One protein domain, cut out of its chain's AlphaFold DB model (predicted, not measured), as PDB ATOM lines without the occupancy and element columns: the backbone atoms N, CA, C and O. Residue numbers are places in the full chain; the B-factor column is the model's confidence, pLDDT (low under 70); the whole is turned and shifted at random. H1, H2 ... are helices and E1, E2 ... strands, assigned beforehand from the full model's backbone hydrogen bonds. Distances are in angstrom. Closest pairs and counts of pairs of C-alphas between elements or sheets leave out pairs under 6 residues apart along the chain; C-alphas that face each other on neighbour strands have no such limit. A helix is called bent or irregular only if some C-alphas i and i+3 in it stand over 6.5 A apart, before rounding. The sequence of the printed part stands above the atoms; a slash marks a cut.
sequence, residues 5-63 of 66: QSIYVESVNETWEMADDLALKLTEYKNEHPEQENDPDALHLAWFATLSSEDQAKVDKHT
ATOM      1  N   GLN A   5      52.685 -44.112  23.028       90.00
ATOM      2  CA  GLN A   5      52.050 -44.764  24.163       90.00
ATOM      3  C   GLN A   5      50.591 -45.042  23.819       90.00
ATOM      4  O   GLN A   5      49.899 -44.169  23.298       90.00
ATOM      5  N   SER A   6      50.122 -46.244  24.151       92.12
ATOM      6  CA  SER A   6      48.725 -46.637  23.987       92.12
ATOM      7  C   SER A   6      48.038 -46.717  25.350       92.12
ATOM      8  O   SER A   6      48.547 -47.362  26.269       92.12
ATOM      9  N   ILE A   7      46.871 -46.092  25.475       92.44
ATOM     10  CA  ILE A   7      45.974 -46.227  26.624       92.44
ATOM     11  C   ILE A   7      44.658 -46.846  26.171       92.44
ATOM     12  O   ILE A   7      44.227 -46.638  25.042       92.44
ATOM     13  N   TYR A   8      44.013 -47.602  27.049       91.88
ATOM     14  CA  TYR A   8      42.681 -48.137  26.797       91.88
ATOM     15  C   TYR A   8      41.654 -47.341  27.604       91.88
ATOM     16  O   TYR A   8      41.831 -47.159  28.811       91.88
ATOM     17  N   VAL A   9      40.618 -46.850  26.925       92.25
ATOM     18  CA  VAL A   9      39.495 -46.102  27.496       92.25
ATOM     19  C   VAL A   9      38.256 -46.993  27.386       92.25
ATOM     20  O   VAL A   9      37.670 -47.163  26.316       92.25
ATOM     21  N   GLU A  10      37.895 -47.610  28.505       90.06
ATOM     22  CA  GLU A  10      36.807 -48.568  28.652       90.06
ATOM     23  C   GLU A  10      35.429 -47.948  28.376       90.06
ATOM     24  O   GLU A  10      34.626 -48.593  27.703       90.06
ATOM     25  N   SER A  11      35.146 -46.701  28.789       88.94
ATOM     26  CA  SER A  11      33.802 -46.116  28.578       88.94
ATOM     27  C   SER A  11      33.441 -45.957  27.108       88.94
ATOM     28  O   SER A  11      32.263 -46.021  26.749       88.94
ATOM     29  N   VAL A  12      34.438 -45.721  26.256       89.69
ATOM     30  CA  VAL A  12      34.257 -45.621  24.800       89.69
ATOM     31  C   VAL A  12      34.674 -46.899  24.076       89.69
ATOM     32  O   VAL A  12      34.417 -47.022  22.882       89.69
ATOM     33  N   ASN A  13      35.247 -47.871  24.795       90.62
ATOM     34  CA  ASN A  13      35.823 -49.091  24.237       90.62
ATOM     35  C   ASN A  13      36.790 -48.753  23.086       90.62
ATOM     36  O   ASN A  13      36.663 -49.261  21.971       90.62
ATOM     37  N   GLU A  14      37.736 -47.849  23.350       93.12
ATOM     38  CA  GLU A  14      38.744 -47.397  22.386       93.12
ATOM     39  C   GLU A  14      40.146 -47.514  22.986       93.12
ATOM     40  O   GLU A  14      40.377 -47.214  24.155       93.12
ATOM     41  N   THR A  15      41.106 -47.906  22.159       93.06
ATOM     42  CA  THR A  15      42.531 -47.753  22.435       93.06
ATOM     43  C   THR A  15      42.997 -46.460  21.790       93.06
ATOM     44  O   THR A  15      42.856 -46.284  20.582       93.06
ATOM     45  N   TRP A  16      43.549 -45.553  22.583       93.75
ATOM     46  CA  TRP A  16      44.111 -44.299  22.105       93.75
ATOM     47  C   TRP A  16      45.630 -44.395  22.070       93.75
ATOM     48  O   TRP A  16      46.249 -44.694  23.088       93.75
ATOM     49  N   GLU A  17      46.226 -44.130  20.915       93.94
ATOM     50  CA  GLU A  17      47.667 -44.067  20.718       93.94
ATOM     51  C   GLU A  17      48.116 -42.612  20.555       93.94
ATOM     52  O   GLU A  17      47.511 -41.828  19.826       93.94
ATOM     53  N   MET A  18      49.169 -42.227  21.269       93.81
ATOM     54  CA  MET A  18      49.647 -40.848  21.305       93.81
ATOM     55  C   MET A  18      51.173 -40.781  21.378       93.81
ATOM     56  O   MET A  18      51.821 -41.693  21.887       93.81
ATOM     57  N   ALA A  19      51.759 -39.687  20.893       92.06
ATOM     58  CA  ALA A  19      53.196 -39.437  21.010       92.06
ATOM     59  C   ALA A  19      53.613 -39.076  22.451       92.06
ATOM     60  O   ALA A  19      52.786 -38.650  23.260       92.06
ATOM     61  N   ASP A  20      54.912 -39.179  22.744       90.44
ATOM     62  CA  ASP A  20      55.506 -38.903  24.064       90.44
ATOM     63  C   ASP A  20      55.136 -37.517  24.646       90.44
ATOM     64  O   ASP A  20      54.879 -37.408  25.839       90.44
ATOM     65  N   ASP A  21      54.997 -36.475  23.809       91.31
ATOM     66  CA  ASP A  21      54.543 -35.135  24.243       91.31
ATOM     67  C   ASP A  21      53.152 -35.170  24.898       91.31
ATOM     68  O   ASP A  21      52.924 -34.574  25.952       91.31
ATOM     69  N   LEU A  22      52.221 -35.912  24.295       93.12
ATOM     70  CA  LEU A  22      50.870 -36.064  24.824       93.12
ATOM     71  C   LEU A  22      50.856 -36.982  26.045       93.12
ATOM     72  O   LEU A  22      50.156 -36.694  27.013       93.12
ATOM     73  N   ALA A  23      51.673 -38.036  26.039       92.12
ATOM     74  CA  ALA A  23      51.851 -38.904  27.198       92.12
ATOM     75  C   ALA A  23      52.405 -38.137  28.415       92.12
ATOM     76  O   ALA A  23      51.981 -38.373  29.553       92.12
ATOM     77  N   LEU A  24      53.310 -37.177  28.188       92.94
ATOM     78  CA  LEU A  24      53.827 -36.293  29.228       92.94
ATOM     79  C   LEU A  24      52.713 -35.403  29.788       92.94
ATOM     80  O   LEU A  24      52.502 -35.411  30.998       92.94
ATOM     81  N   LYS A  25      51.935 -34.739  28.922       93.25
ATOM     82  CA  LYS A  25      50.772 -33.932  29.335       93.25
ATOM     83  C   LYS A  25      49.746 -34.751  30.119       93.25
ATOM     84  O   LYS A  25      49.187 -34.264  31.096       93.25
ATOM     85  N   LEU A  26      49.494 -35.996  29.708       92.81
ATOM     86  CA  LEU A  26      48.618 -36.908  30.442       92.81
ATOM     87  C   LEU A  26      49.190 -37.218  31.826       92.81
ATOM     88  O   LEU A  26      48.470 -37.199  32.817       92.81
ATOM     89  N   THR A  27      50.492 -37.479  31.911       92.06
ATOM     90  CA  THR A  27      51.165 -37.738  33.187       92.06
ATOM     91  C   THR A  27      51.107 -36.522  34.109       92.06
ATOM     92  O   THR A  27      50.832 -36.680  35.297       92.06
ATOM     93  N   GLU A  28      51.317 -35.312  33.591       93.88
ATOM     94  CA  GLU A  28      51.159 -34.067  34.352       93.88
ATOM     95  C   GLU A  28      49.725 -33.924  34.870       93.88
ATOM     96  O   GLU A  28      49.530 -33.801  36.078       93.88
ATOM     97  N   TYR A  29      48.728 -34.107  33.999       93.00
ATOM     98  CA  TYR A  29      47.315 -34.064  34.378       93.00
ATOM     99  C   TYR A  29      46.970 -35.086  35.474       93.00
ATOM    100  O   TYR A  29      46.264 -34.768  36.427       93.00
ATOM    101  N   LYS A  30      47.520 -36.307  35.400       91.81
ATOM    102  CA  LYS A  30      47.354 -37.334  36.447       91.81
ATOM    103  C   LYS A  30      47.933 -36.911  37.793       91.81
ATOM    104  O   LYS A  30      47.341 -37.212  38.824       91.81
ATOM    105  N   ASN A  31      49.080 -36.235  37.792       91.94
ATOM    106  CA  ASN A  31      49.698 -35.739  39.022       91.94
ATOM    107  C   ASN A  31      48.927 -34.555  39.622       91.94
ATOM    108  O   ASN A  31      48.921 -34.399  40.843       91.94
ATOM    109  N   GLU A  32      48.285 -33.736  38.789       93.12
ATOM    110  CA  GLU A  32      47.423 -32.637  39.238       93.12
ATOM    111  C   GLU A  32      46.071 -33.126  39.780       93.12
ATOM    112  O   GLU A  32      45.508 -32.479  40.662       93.12
ATOM    113  N   HIS A  33      45.595 -34.286  39.309       91.00
ATOM    114  CA  HIS A  33      44.309 -34.892  39.674       91.00
ATOM    115  C   HIS A  33      44.447 -36.282  40.324       91.00
ATOM    116  O   HIS A  33      43.886 -37.267  39.825       91.00
ATOM    117  N   PRO A  34      45.152 -36.406  41.466       87.81
ATOM    118  CA  PRO A  34      45.325 -37.690  42.142       87.81
ATOM    119  C   PRO A  34      43.992 -38.281  42.633       87.81
ATOM    120  O   PRO A  34      43.874 -39.495  42.783       87.81
ATOM    121  N   GLU A  35      42.955 -37.460  42.851       87.25
ATOM    122  CA  GLU A  35      41.616 -37.945  43.205       87.25
ATOM    123  C   GLU A  35      40.969 -38.821  42.120       87.25
ATOM    124  O   GLU A  35      40.126 -39.665  42.434       87.25
ATOM    125  N   GLN A  36      41.384 -38.655  40.861       82.88
ATOM    126  CA  GLN A  36      40.867 -39.396  39.715       82.88
ATOM    127  C   GLN A  36      41.667 -40.680  39.421       82.88
ATOM    128  O   GLN A  36      41.339 -41.405  38.490       82.88
ATOM    129  N   GLU A  37      42.673 -41.029  40.234       80.62
ATOM    130  CA  GLU A  37      43.454 -42.269  40.064       80.62
ATOM    131  C   GLU A  37      42.587 -43.538  40.174       80.62
ATOM    132  O   GLU A  37      42.864 -44.546  39.524       80.62
ATOM    133  N   ASN A  38      41.502 -43.474  40.954       85.75
ATOM    134  CA  ASN A  38      40.549 -44.577  41.108       85.75
ATOM    135  C   ASN A  38      39.602 -44.736  39.905       85.75
ATOM    136  O   ASN A  38      38.925 -45.757  39.812       85.75
ATOM    137  N   ASP A  39      39.549 -43.745  39.010       89.69
ATOM    138  CA  ASP A  39      38.718 -43.747  37.805       89.69
ATOM    139  C   ASP A  39      39.553 -43.271  36.597       89.69
ATOM    140  O   ASP A  39      39.452 -42.123  36.149       89.69
ATOM    141  N   PRO A  40      40.451 -44.139  36.087       87.56
ATOM    142  CA  PRO A  40      41.365 -43.777  35.008       87.56
ATOM    143  C   PRO A  40      40.620 -43.411  33.724       87.56
ATOM    144  O   PRO A  40      41.123 -42.635  32.920       87.56
ATOM    145  N   ASP A  41      39.415 -43.940  33.535       89.94
ATOM    146  CA  ASP A  41      38.611 -43.680  32.356       89.94
ATOM    147  C   ASP A  41      38.075 -42.243  32.327       89.94
ATOM    148  O   ASP A  41      38.326 -41.499  31.373       89.94
ATOM    149  N   ALA A  42      37.446 -41.801  33.425       91.31
ATOM    150  CA  ALA A  42      37.026 -40.415  33.581       91.31
ATOM    151  C   ALA A  42      38.216 -39.451  33.493       91.31
ATOM    152  O   ALA A  42      38.086 -38.369  32.914       91.31
ATOM    153  N   LEU A  43      39.380 -39.849  34.017       93.25
ATOM    154  CA  LEU A  43      40.613 -39.078  33.897       93.25
ATOM    155  C   LEU A  43      41.038 -38.914  32.435       93.25
ATOM    156  O   LEU A  43      41.295 -37.790  32.005       93.25
ATOM    157  N   HIS A  44      41.110 -40.002  31.661       93.31
ATOM    158  CA  HIS A  44      41.531 -39.956  30.258       93.31
ATOM    159  C   HIS A  44      40.573 -39.112  29.410       93.31
ATOM    160  O   HIS A  44      41.021 -38.306  28.592       93.31
ATOM    161  N   LEU A  45      39.262 -39.244  29.634       93.19
ATOM    162  CA  LEU A  45      38.242 -38.443  28.956       93.19
ATOM    163  C   LEU A  45      38.351 -36.956  29.314       93.19
ATOM    164  O   LEU A  45      38.292 -36.104  28.424       93.19
ATOM    165  N   ALA A  46      38.528 -36.636  30.601       93.44
ATOM    166  CA  ALA A  46      38.680 -35.260  31.065       93.44
ATOM    167  C   ALA A  46      39.962 -34.626  30.511       93.44
ATOM    168  O   ALA A  46      39.902 -33.537  29.946       93.44
ATOM    169  N   TRP A  47      41.088 -35.338  30.585       94.44
ATOM    170  CA  TRP A  47      42.357 -34.917  29.997       94.44
ATOM    171  C   TRP A  47      42.229 -34.662  28.492       94.44
ATOM    172  O   TRP A  47      42.613 -33.604  28.005       94.44
ATOM    173  N   PHE A  48      41.622 -35.580  27.740       93.38
ATOM    174  CA  PHE A  48      41.446 -35.393  26.300       93.38
ATOM    175  C   PHE A  48      40.600 -34.159  25.971       93.38
ATOM    176  O   PHE A  48      40.860 -33.474  24.983       93.38
ATOM    177  N   ALA A  49      39.621 -33.833  26.819       93.44
ATOM    178  CA  ALA A  49      38.812 -32.629  26.680       93.44
ATOM    179  C   ALA A  49      39.572 -31.330  27.013       93.44
ATOM    180  O   ALA A  49      39.172 -30.271  26.525       93.44
ATOM    181  N   THR A  50      40.650 -31.378  27.809       94.19
ATOM    182  CA  THR A  50      41.498 -30.200  28.081       94.19
ATOM    183  C   THR A  50      42.510 -29.921  26.968       94.19
ATOM    184  O   THR A  50      42.988 -28.790  26.849       94.19
ATOM    185  N   LEU A  51      42.810 -30.910  26.120       93.31
ATOM    186  CA  LEU A  51      43.702 -30.745  24.974       93.31
ATOM    187  C   LEU A  51      43.135 -29.779  23.926       93.31
ATOM    188  O   LEU A  51      41.928 -29.701  23.687       93.31
ATOM    189  N   SER A  52      44.037 -29.095  23.222       93.81
ATOM    190  CA  SER A  52      43.692 -28.290  22.048       93.81
ATOM    191  C   SER A  52      43.223 -29.165  20.878       93.81
ATOM    192  O   SER A  52      43.571 -30.340  20.797       93.81
ATOM    193  N   SER A  53      42.488 -28.598  19.914       93.00
ATOM    194  CA  SER A  53      42.036 -29.353  18.731       93.00
ATOM    195  C   SER A  53      43.184 -29.948  17.906       93.00
ATOM    196  O   SER A  53      43.004 -30.990  17.285       93.00
ATOM    197  N   GLU A  54      44.358 -29.307  17.902       92.25
ATOM    198  CA  GLU A  54      45.549 -29.834  17.226       92.25
ATOM    199  C   GLU A  54      46.111 -31.061  17.954       92.25
ATOM    200  O   GLU A  54      46.448 -32.056  17.320       92.25
ATOM    201  N   ASP A  55      46.172 -31.016  19.285       92.75
ATOM    202  CA  ASP A  55      46.663 -32.129  20.099       92.75
ATOM    203  C   ASP A  55      45.675 -33.298  20.127       92.75
ATOM    204  O   ASP A  55      46.083 -34.450  20.016       92.75
ATOM    205  N   GLN A  56      44.371 -33.016  20.166       92.50
ATOM    206  CA  GLN A  56      43.336 -34.041  20.021       92.50
ATOM    207  C   GLN A  56      43.449 -34.788  18.686       92.50
ATOM    208  O   GLN A  56      43.217 -35.992  18.648       92.50
ATOM    209  N   ALA A  57      43.828 -34.101  17.603       91.31
ATOM    210  CA  ALA A  57      44.018 -34.716  16.289       91.31
ATOM    211  C   ALA A  57      45.275 -35.601  16.196       91.31
ATOM    212  O   ALA A  57      45.379 -36.405  15.273       91.31
ATOM    213  N   LYS A  58      46.224 -35.455  17.131       91.44
ATOM    214  CA  LYS A  58      47.426 -36.301  17.237       91.44
ATOM    215  C   LYS A  58      47.178 -37.584  18.039       91.44
ATOM    216  O   LYS A  58      48.044 -38.453  18.043       91.44
ATOM    217  N   VAL A  59      46.041 -37.693  18.727       92.69
ATOM    218  CA  VAL A  59      45.622 -38.929  19.395       92.69
ATOM    219  C   VAL A  59      44.921 -39.807  18.368       92.69
ATOM    220  O   VAL A  59      43.807 -39.499  17.937       92.69
ATOM    221  N   ASP A  60      45.567 -40.900  17.987       93.38
ATOM    222  CA  ASP A  60      44.953 -41.900  17.126       93.38
ATOM    223  C   ASP A  60      44.018 -42.785  17.958       93.38
ATOM    224  O   ASP A  60      44.378 -43.221  19.050       93.38
ATOM    225  N   LYS A  61      42.788 -43.006  17.489       92.69
ATOM    226  CA  LYS A  61      41.756 -43.741  18.232       92.69
ATOM    227  C   LYS A  61      41.370 -44.989  17.462       92.69
ATOM    228  O   LYS A  61      40.818 -44.919  16.364       92.69
ATOM    229  N   HIS A  62      41.595 -46.136  18.080       92.31
ATOM    230  CA  HIS A  62      41.281 -47.439  17.525       92.31
ATOM    231  C   HIS A  62      40.178 -48.102  18.339       92.31
ATOM    232  O   HIS A  62      40.318 -48.307  19.541       92.31
ATOM    233  N   THR A  63      39.100 -48.520  17.687       87.44
ATOM    234  CA  THR A  63      38.165 -49.465  18.306       87.44
ATOM    235  C   THR A  63      38.751 -50.875  18.172       87.44
ATOM    236  O   THR A  63      39.134 -51.265  17.063       87.44
TER     237      THR A  63
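AT A GLANCE: This is residues 5 to 63 of the 66 residues of an uncharacterized protein of Chitinophagaceae bacterium (UniProt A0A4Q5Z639). A small sheet of three strands stands at one end, and a loop of helices runs away from it and back. The long H1 leaves the sheet after E2, the short H2 turns the chain at the far end, H3 comes back at a steep angle to H1 and meets the sheet at E1, and the short H4 leads over to the last strand, E3. The printed part has 59 residues, with three named strands and four named helices in the order E1 E2 H1 H2 H3 H4 E3, mixed in class. The sheet's order is E1, E2, E3, all antiparallel. The whole is compact and rounded, with a radius of gyration of the C-alphas of 10.6 A and spans of 27 by 23 by 18 A.

HOW THE PARTS SIT: E1, residues 5 to 9, and E2, residues 14 to 19, form a hairpin, antiparallel at 154 degrees; N 7 and O 16 are 2.8 A apart, within hydrogen-bond range. E3, residues 60 to 62, is the antiparallel neighbour of E2 at 156 degrees, with N 17 and O 60 at 2.8 A. H1, residues 20 to 32, is on the sheet but only grazes it, with residues 20 to 23. H3, residues 40 to 50, also only grazes the sheet, with residues 40 to 45; its closest C-alphas to E1 are those of Asp 41 and Val 9, 5.5 A apart. With residues 26 to 30 alone, H1 touches H3, and the closest C-alphas, of Leu 26 and Trp 47, are 6.6 A apart. Their lines make a steep tilt of 69 degrees, only just short of about perpendicular, and they run opposite ways. H2, residues 34 to 38, only just touches H3, with 3 pairs of C-alphas within 8 A, and only at the corner; the closest C-alphas are those of Gln 36 and Leu 43, 5.8 A apart. H4, residues 53 to 56, is close to but not clearly touching H3, the closest C-alphas, of Gln 56 and Phe 48, being 6.7 A apart. Every O i to N i+4 pair is within hydrogen-bond range in H1 and H3; in H2 0 of 1 is, beside 1 of 2 O i to N i+3 pairs, and H4 is too short for an i+4 pair.

IN THESE COORDINATES: E1 begins at C-alpha 5, (52.050, -44.764, 24.163), and is 13.1 A long; E2 is 16.6 A. H1, 18.3 A, ends at C-alpha 32, (47.423, -32.637, 39.238). H2 is irregular, C-alphas 35 and 38 being 7.0 A apart. H3 is 15.2 A long. E3 ends at C-alpha 62, (41.281, -47.439, 17.525).

THE WHOLE: The two C-alphas farthest apart, of Asn 38 and Glu 54, are 28.5 A apart. The printed part has no cut, and the six links between its named elements are tight. Its mean pLDDT is 91.5, and no printed residue is under 70.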